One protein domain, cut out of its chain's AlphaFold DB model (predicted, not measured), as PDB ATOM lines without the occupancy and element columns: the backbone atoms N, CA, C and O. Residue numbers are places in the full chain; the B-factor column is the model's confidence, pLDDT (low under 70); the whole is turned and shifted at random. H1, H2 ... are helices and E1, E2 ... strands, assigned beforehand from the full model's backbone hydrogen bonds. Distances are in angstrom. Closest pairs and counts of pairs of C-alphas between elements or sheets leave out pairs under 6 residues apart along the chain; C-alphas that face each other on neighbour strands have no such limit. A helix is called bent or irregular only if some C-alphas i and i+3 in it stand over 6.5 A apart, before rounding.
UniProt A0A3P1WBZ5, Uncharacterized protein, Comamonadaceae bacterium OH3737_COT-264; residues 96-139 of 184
ATOM      1  N   GLU A  96     -24.194   0.654  -0.622       77.69
ATOM      2  CA  GLU A  96     -25.045  -0.458  -0.226       77.69
ATOM      3  C   GLU A  96     -26.375  -0.427  -0.986       77.69
ATOM      4  O   GLU A  96     -26.963   0.631  -1.266       77.69
ATOM      5  N   PHE A  97     -26.793  -1.622  -1.392       78.12
ATOM      6  CA  PHE A  97     -28.033  -1.839  -2.107       78.12
ATOM      7  C   PHE A  97     -29.208  -1.758  -1.131       78.12
ATOM      8  O   PHE A  97     -29.177  -2.354  -0.062       78.12
ATOM      9  N   SER A  98     -30.252  -1.022  -1.500       78.31
ATOM     10  CA  SER A  98     -31.445  -0.831  -0.671       78.31
ATOM     11  C   SER A  98     -32.695  -1.377  -1.358       78.31
ATOM     12  O   SER A  98     -32.735  -1.535  -2.581       78.31
ATOM     13  N   LEU A  99     -33.780  -1.577  -0.604       72.62
ATOM     14  CA  LEU A  99     -35.075  -1.976  -1.176       72.62
ATOM     15  C   LEU A  99     -35.593  -0.995  -2.247       72.62
ATOM     16  O   LEU A  99     -36.296  -1.404  -3.172       72.62
ATOM     17  N   HIS A 100     -35.219   0.287  -2.174       78.19
ATOM     18  CA  HIS A 100     -35.565   1.278  -3.197       78.19
ATOM     19  C   HIS A 100     -34.873   1.015  -4.542       78.19
ATOM     20  O   HIS A 100     -35.421   1.362  -5.591       78.19
ATOM     21  N   ASP A 101     -33.698   0.381  -4.528       79.50
ATOM     22  CA  ASP A 101     -32.934   0.059  -5.734       79.50
ATOM     23  C   ASP A 101     -33.522  -1.125  -6.499       79.50
ATOM     24  O   ASP A 101     -33.426  -1.158  -7.725       79.50
ATOM     25  N   VAL A 102     -34.204  -2.049  -5.809       77.00
ATOM     26  CA  VAL A 102     -34.837  -3.239  -6.413       77.00
ATOM     27  C   VAL A 102     -35.734  -2.851  -7.588       77.00
ATOM     28  O   VAL A 102     -35.666  -3.460  -8.652       77.00
ATOM     29  N   ARG A 103     -36.543  -1.795  -7.425       77.25
ATOM     30  CA  ARG A 103     -37.492  -1.329  -8.452       77.25
ATOM     31  C   ARG A 103     -36.817  -0.721  -9.684       77.25
ATOM     32  O   ARG A 103     -37.482  -0.519 -10.692       77.25
ATOM     33  N   ARG A 104     -35.528  -0.390  -9.589       83.00
ATOM     34  CA  ARG A 104     -34.734   0.220 -10.664       83.00
ATOM     35  C   ARG A 104     -33.833  -0.789 -11.371       83.00
ATOM     36  O   ARG A 104     -33.134  -0.414 -12.310       83.00
ATOM     37  N   LEU A 105     -33.822  -2.047 -10.927       82.88
ATOM     38  CA  LEU A 105     -33.036  -3.087 -11.571       82.88
ATOM     39  C   LEU A 105     -33.564  -3.365 -12.986       82.88
ATOM     40  O   LEU A 105     -34.779  -3.407 -13.188       82.88
ATOM     41  N   PRO A 106     -32.671  -3.624 -13.957       87.00
ATOM     42  CA  PRO A 106     -33.073  -4.160 -15.247       87.00
ATOM     43  C   PRO A 106     -33.938  -5.410 -15.082       87.00
ATOM     44  O   PRO A 106     -33.677  -6.255 -14.216       87.00
ATOM     45  N   SER A 107     -34.949  -5.542 -15.945       86.69
ATOM     46  CA  SER A 107     -35.840  -6.702 -15.936       86.69
ATOM     47  C   SER A 107     -35.034  -8.005 -15.991       86.69
ATOM     48  O   SER A 107     -34.108  -8.151 -16.790       86.69
ATOM     49  N   GLY A 108     -35.348  -8.936 -15.091       87.31
ATOM     50  CA  GLY A 108     -34.689 -10.240 -14.999       87.31
ATOM     51  C   GLY A 108     -33.315 -10.258 -14.316       87.31
ATOM     52  O   GLY A 108     -32.830 -11.348 -14.015       87.31
ATOM     53  N   LEU A 109     -32.686  -9.116 -14.001       88.56
ATOM     54  CA  LEU A 109     -31.376  -9.121 -13.332       88.56
ATOM     55  C   LEU A 109     -31.452  -9.746 -11.932       88.56
ATOM     56  O   LEU A 109     -30.637 -10.605 -11.608       88.56
ATOM     57  N   ALA A 110     -32.454  -9.369 -11.132       86.19
ATOM     58  CA  ALA A 110     -32.651  -9.940  -9.798       86.19
ATOM     59  C   ALA A 110     -32.844 -11.467  -9.847       86.19
ATOM     60  O   ALA A 110     -32.241 -12.191  -9.061       86.19
ATOM     61  N   ALA A 111     -33.621 -11.961 -10.817       89.44
ATOM     62  CA  ALA A 111     -33.844 -13.392 -11.009       89.44
ATOM     63  C   ALA A 111     -32.557 -14.124 -11.420       89.44
ATOM     64  O   ALA A 111     -32.270 -15.199 -10.901       89.44
ATOM     65  N   ARG A 112     -31.748 -13.531 -12.308       92.69
ATOM     66  CA  ARG A 112     -30.448 -14.090 -12.711       92.69
ATOM     67  C   ARG A 112     -29.452 -14.141 -11.553       92.69
ATOM     68  O   ARG A 112     -28.742 -15.131 -11.421       92.69
ATOM     69  N   VAL A 113     -29.417 -13.102 -10.718       89.44
ATOM     70  CA  VAL A 113     -28.599 -13.069  -9.496       89.44
ATOM     71  C   VAL A 113     -29.054 -14.157  -8.522       89.44
ATOM     72  O   VAL A 113     -28.233 -14.964  -8.106       89.44
ATOM     73  N   ALA A 114     -30.356 -14.261  -8.246       88.31
ATOM     74  CA  ALA A 114     -30.897 -15.290  -7.357       88.31
ATOM     75  C   ALA A 114     -30.629 -16.718  -7.870       88.31
ATOM     76  O   ALA A 114     -30.252 -17.597  -7.097       88.31
ATOM     77  N   ALA A 115     -30.777 -16.952  -9.179       91.69
ATOM     78  CA  ALA A 115     -30.463 -18.239  -9.799       91.69
ATOM     79  C   ALA A 115     -28.970 -18.585  -9.679       91.69
ATOM     80  O   ALA A 115     -28.621 -19.733  -9.404       91.69
ATOM     81  N   PHE A 116     -28.093 -17.593  -9.853       92.81
ATOM     82  CA  PHE A 116     -26.658 -17.767  -9.656       92.81
ATOM     83  C   PHE A 116     -26.318 -18.101  -8.203       92.81
ATOM     84  O   PHE A 116     -25.620 -19.084  -7.967       92.81
ATOM     85  N   ASP A 117     -26.852 -17.346  -7.239       89.38
ATOM     86  CA  ASP A 117     -26.620 -17.582  -5.811       89.38
ATOM     87  C   ASP A 117     -27.081 -18.981  -5.387       89.38
ATOM     88  O   ASP A 117     -26.365 -19.677  -4.665       89.38
ATOM     89  N   TRP A 118     -28.230 -19.436  -5.895       89.56
ATOM     90  CA  TRP A 118     -28.701 -20.804  -5.687       89.56
ATOM     91  C   TRP A 118     -27.731 -21.841  -6.270       89.56
ATOM     92  O   TRP A 118     -27.389 -22.814  -5.595       89.56
ATOM     93  N   TRP A 119     -27.243 -21.620  -7.495       91.81
ATOM     94  CA  TRP A 119     -26.346 -22.552  -8.182       91.81
ATOM     95  C   TRP A 119     -25.006 -22.721  -7.459       91.81
ATOM     96  O   TRP A 119     -24.578 -23.850  -7.211       91.81
ATOM     97  N   VAL A 120     -24.361 -21.615  -7.073       88.88
ATOM     98  CA  VAL A 120     -23.066 -21.655  -6.369       88.88
ATOM     99  C   VAL A 120     -23.211 -21.860  -4.859       88.88
ATOM    100  O   VAL A 120     -22.208 -21.920  -4.150       88.88
ATOM    101  N   ARG A 121     -24.452 -21.986  -4.365       86.00
ATOM    102  CA  ARG A 121     -24.802 -22.084  -2.940       86.00
ATOM    103  C   ARG A 121     -24.220 -20.925  -2.124       86.00
ATOM    104  O   ARG A 121     -23.664 -21.128  -1.044       86.00
ATOM    105  N   ASN A 122     -24.344 -19.708  -2.651       80.94
ATOM    106  CA  ASN A 122     -23.905 -18.493  -1.980       80.94
ATOM    107  C   ASN A 122     -24.821 -18.191  -0.786       80.94
ATOM    108  O   ASN A 122     -25.873 -17.574  -0.926       80.94
ATOM    109  N   SER A 123     -24.413 -18.620   0.405       66.56
ATOM    110  CA  SER A 123     -25.157 -18.376   1.644       66.56
ATOM    111  C   SER A 123     -24.978 -16.962   2.202       66.56
ATOM    112  O   SER A 123     -25.586 -16.634   3.217       66.56
ATOM    113  N   ASP A 124     -24.096 -16.150   1.611       69.62
ATOM    114  CA  ASP A 124     -23.821 -14.793   2.087       69.62
ATOM    115  C   ASP A 124     -24.878 -13.790   1.610       69.62
ATOM    116  O   ASP A 124     -24.993 -12.714   2.185       69.62
ATOM    117  N   ARG A 125     -25.689 -14.147   0.604       69.44
ATOM    118  CA  ARG A 125     -26.796 -13.321   0.123       69.44
ATOM    119  C   ARG A 125     -28.134 -13.899   0.589       69.44
ATOM    120  O   ARG A 125     -28.573 -14.938   0.108       69.44
ATOM    121  N   SER A 126     -28.772 -13.239   1.552       58.62
ATOM    122  CA  SER A 126     -29.970 -13.733   2.244       58.62
ATOM    123  C   SER A 126     -31.086 -12.692   2.335       58.62
ATOM    124  O   SER A 126     -31.684 -12.513   3.383       58.62
ATOM    125  N   LEU A 127     -31.398 -11.994   1.244       57.25
ATOM    126  CA  LEU A 127     -32.519 -11.049   1.197       57.25
ATOM    127  C   LEU A 127     -33.875 -11.762   1.329       57.25
ATOM    128  O   LEU A 127     -34.252 -12.559   0.470       57.25
ATOM    129  N   SER A 128     -34.639 -11.421   2.367       54.59
ATOM    130  CA  SER A 128     -36.047 -11.801   2.514       54.59
ATOM    131  C   SER A 128     -36.968 -10.578   2.419       54.59
ATOM    132  O   SER A 128     -36.512  -9.434   2.435       54.59
ATOM    133  N   ALA A 129     -38.285 -10.803   2.384       47.19
ATOM    134  CA  ALA A 129     -39.284  -9.731   2.465       47.19
ATOM    135  C   ALA A 129     -39.192  -8.892   3.761       47.19
ATOM    136  O   ALA A 129     -39.744  -7.797   3.822       47.19
ATOM    137  N   HIS A 130     -38.481  -9.389   4.779       48.81
ATOM    138  CA  HIS A 130     -38.246  -8.723   6.060       48.81
ATOM    139  C   HIS A 130     -36.805  -8.197   6.206       48.81
ATOM    140  O   HIS A 130     -36.397  -7.828   7.305       48.81
ATOM    141  N   GLY A 131     -36.039  -8.160   5.109       54.31
ATOM    142  CA  GLY A 131     -34.614  -7.818   5.087       54.31
ATOM    143  C   GLY A 131     -33.703  -9.048   5.113       54.31
ATOM    144  O   GLY A 131     -34.175 -10.190   5.084       54.31
ATOM    145  N   GLY A 132     -32.392  -8.822   5.126       54.16
ATOM    146  CA  GLY A 132     -31.373  -9.864   5.246       54.16
ATOM    147  C   GLY A 132     -29.994  -9.359   4.832       54.16
ATOM    148  O   GLY A 132     -29.776  -8.159   4.869       54.16
ATOM    149  N   ASN A 133     -29.050 -10.237   4.479       59.94
ATOM    150  CA  ASN A 133     -27.743  -9.783   3.992       59.94
ATOM    151  C   ASN A 133     -27.798  -9.607   2.473       59.94
ATOM    152  O   ASN A 133     -27.779 -10.588   1.729       59.94
ATOM    153  N   GLU A 134     -27.890  -8.369   1.994       57.88
ATOM    154  CA  GLU A 134     -27.928  -8.092   0.562       57.88
ATOM    155  C   GLU A 134     -26.601  -8.446  -0.118       57.88
ATOM    156  O   GLU A 134     -26.618  -8.788  -1.299       57.88
ATOM    157  N   ASN A 135     -25.466  -8.300   0.587       64.81
ATOM    158  CA  ASN A 135     -24.089  -8.267   0.062       64.81
ATOM    159  C   ASN A 135     -24.000  -7.848  -1.426       64.81
ATOM    160  O   ASN A 135     -23.363  -8.501  -2.258       64.81
ATOM    161  N   THR A 136     -24.736  -6.791  -1.777       66.75
ATOM    162  CA  THR A 136     -24.903  -6.251  -3.126       66.75
ATOM    163  C   THR A 136     -24.622  -4.767  -3.036       66.75
ATOM    164  O   THR A 136     -25.023  -4.108  -2.076       66.75
ATOM    165  N   MET A 137     -23.946  -4.233  -4.045       67.94
ATOM    166  CA  MET A 137     -23.684  -2.807  -4.142       67.94
ATOM    167  C   MET A 137     -24.337  -2.250  -5.401       67.94
ATOM    168  O   MET A 137     -24.363  -2.908  -6.441       67.94
ATOM    169  N   ASN A 138     -24.860  -1.032  -5.303       68.25
ATOM    170  CA  ASN A 138     -25.324  -0.268  -6.448       68.25
ATOM    171  C   ASN A 138     -24.224   0.715  -6.864       68.25
ATOM    172  O   ASN A 138     -23.847   1.590  -6.078       68.25
ATOM    173  N   THR A 139     -23.700   0.570  -8.082       74.06
ATOM    174  CA  THR A 139     -22.729   1.518  -8.643       74.06
ATOM    175  C   THR A 139     -23.400   2.863  -8.875       74.06
ATOM    176  O   THR A 139     -24.497   2.940  -9.427       74.06
TER     177      THR A 139
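AT A GLANCE: This is residues 96 to 139 of the 184 residues of an uncharacterized protein of Comamonadaceae bacterium OH3737_COT-264 (UniProt A0A3P1WBZ5). One helix of 12 residues, H2, makes one side of an open ring of chain; a link leads from it to the short helix H1, and on its other end a long loop, residues 121 to 136, folds back past the middle to the short strand E1, near H1. The loop doubles back on itself near residues 129 to 131, and the two ends of the printed part come near each other. The printed part has 44 residues, with two named helices and one named strand in the order H1, H2, E1; 19 residues, under half, are in named elements, and the class is mostly helix. E1 pairs with no named strand. The whole is compact, with a radius of gyration of the C-alphas of 10.3 A, and rounded, spanning 25 by 21 by 20 A.

HOW THE PARTS SIT: H2, residues 109 to 120, is the longest helix, and every pair of O i and N i+4 inside it is within hydrogen-bond range. H1, residues 99 to 102, is too short for such a pair; its one pair of O i and N i+3 is within range. H1 and H2 are close but not clearly touching: their closest C-alphas, those of Val 102 and Ala 110, are 7.8 A apart, and their centres are 16.9 A apart. E1, residues 137 to 139, and H2 are apart. The closest C-alphas of H1 and E1 are those of Asp 101 and Asn 138, 7.7 A apart, with the centres 10.9 A apart.

IN THESE COORDINATES: H2 runs 16.6 A from C-alpha 109 at (-31.376, -9.121, -13.332) to C-alpha 120 at (-23.066, -21.655, -6.369). H1 begins at C-alpha 99, at (-35.075, -1.976, -1.176), and is 5.4 A from first to last C-alpha. E1 is 6.3 A from first to last C-alpha and ends at C-alpha 139, at (-22.729, 1.518, -8.643). Neither helix is bent or irregular.

THE WHOLE: The two C-alphas farthest apart are those of His 100 and Val 120, 26.3 A, while the first and last printed C-alphas, of Glu 96 and Thr 139, are 9.0 A apart. The printed part has no cut. The link from H1 to H2, with 6 residues, is short; the link from H2 to E1, with 16 residues, is long, and its C-alphas lie 6 to 14 A from the mean of the C-alphas. The mean pLDDT of the printed part is 75.7, that of H2 is 90, and residues 123 to 138 are under 70, where the model's confidence is low.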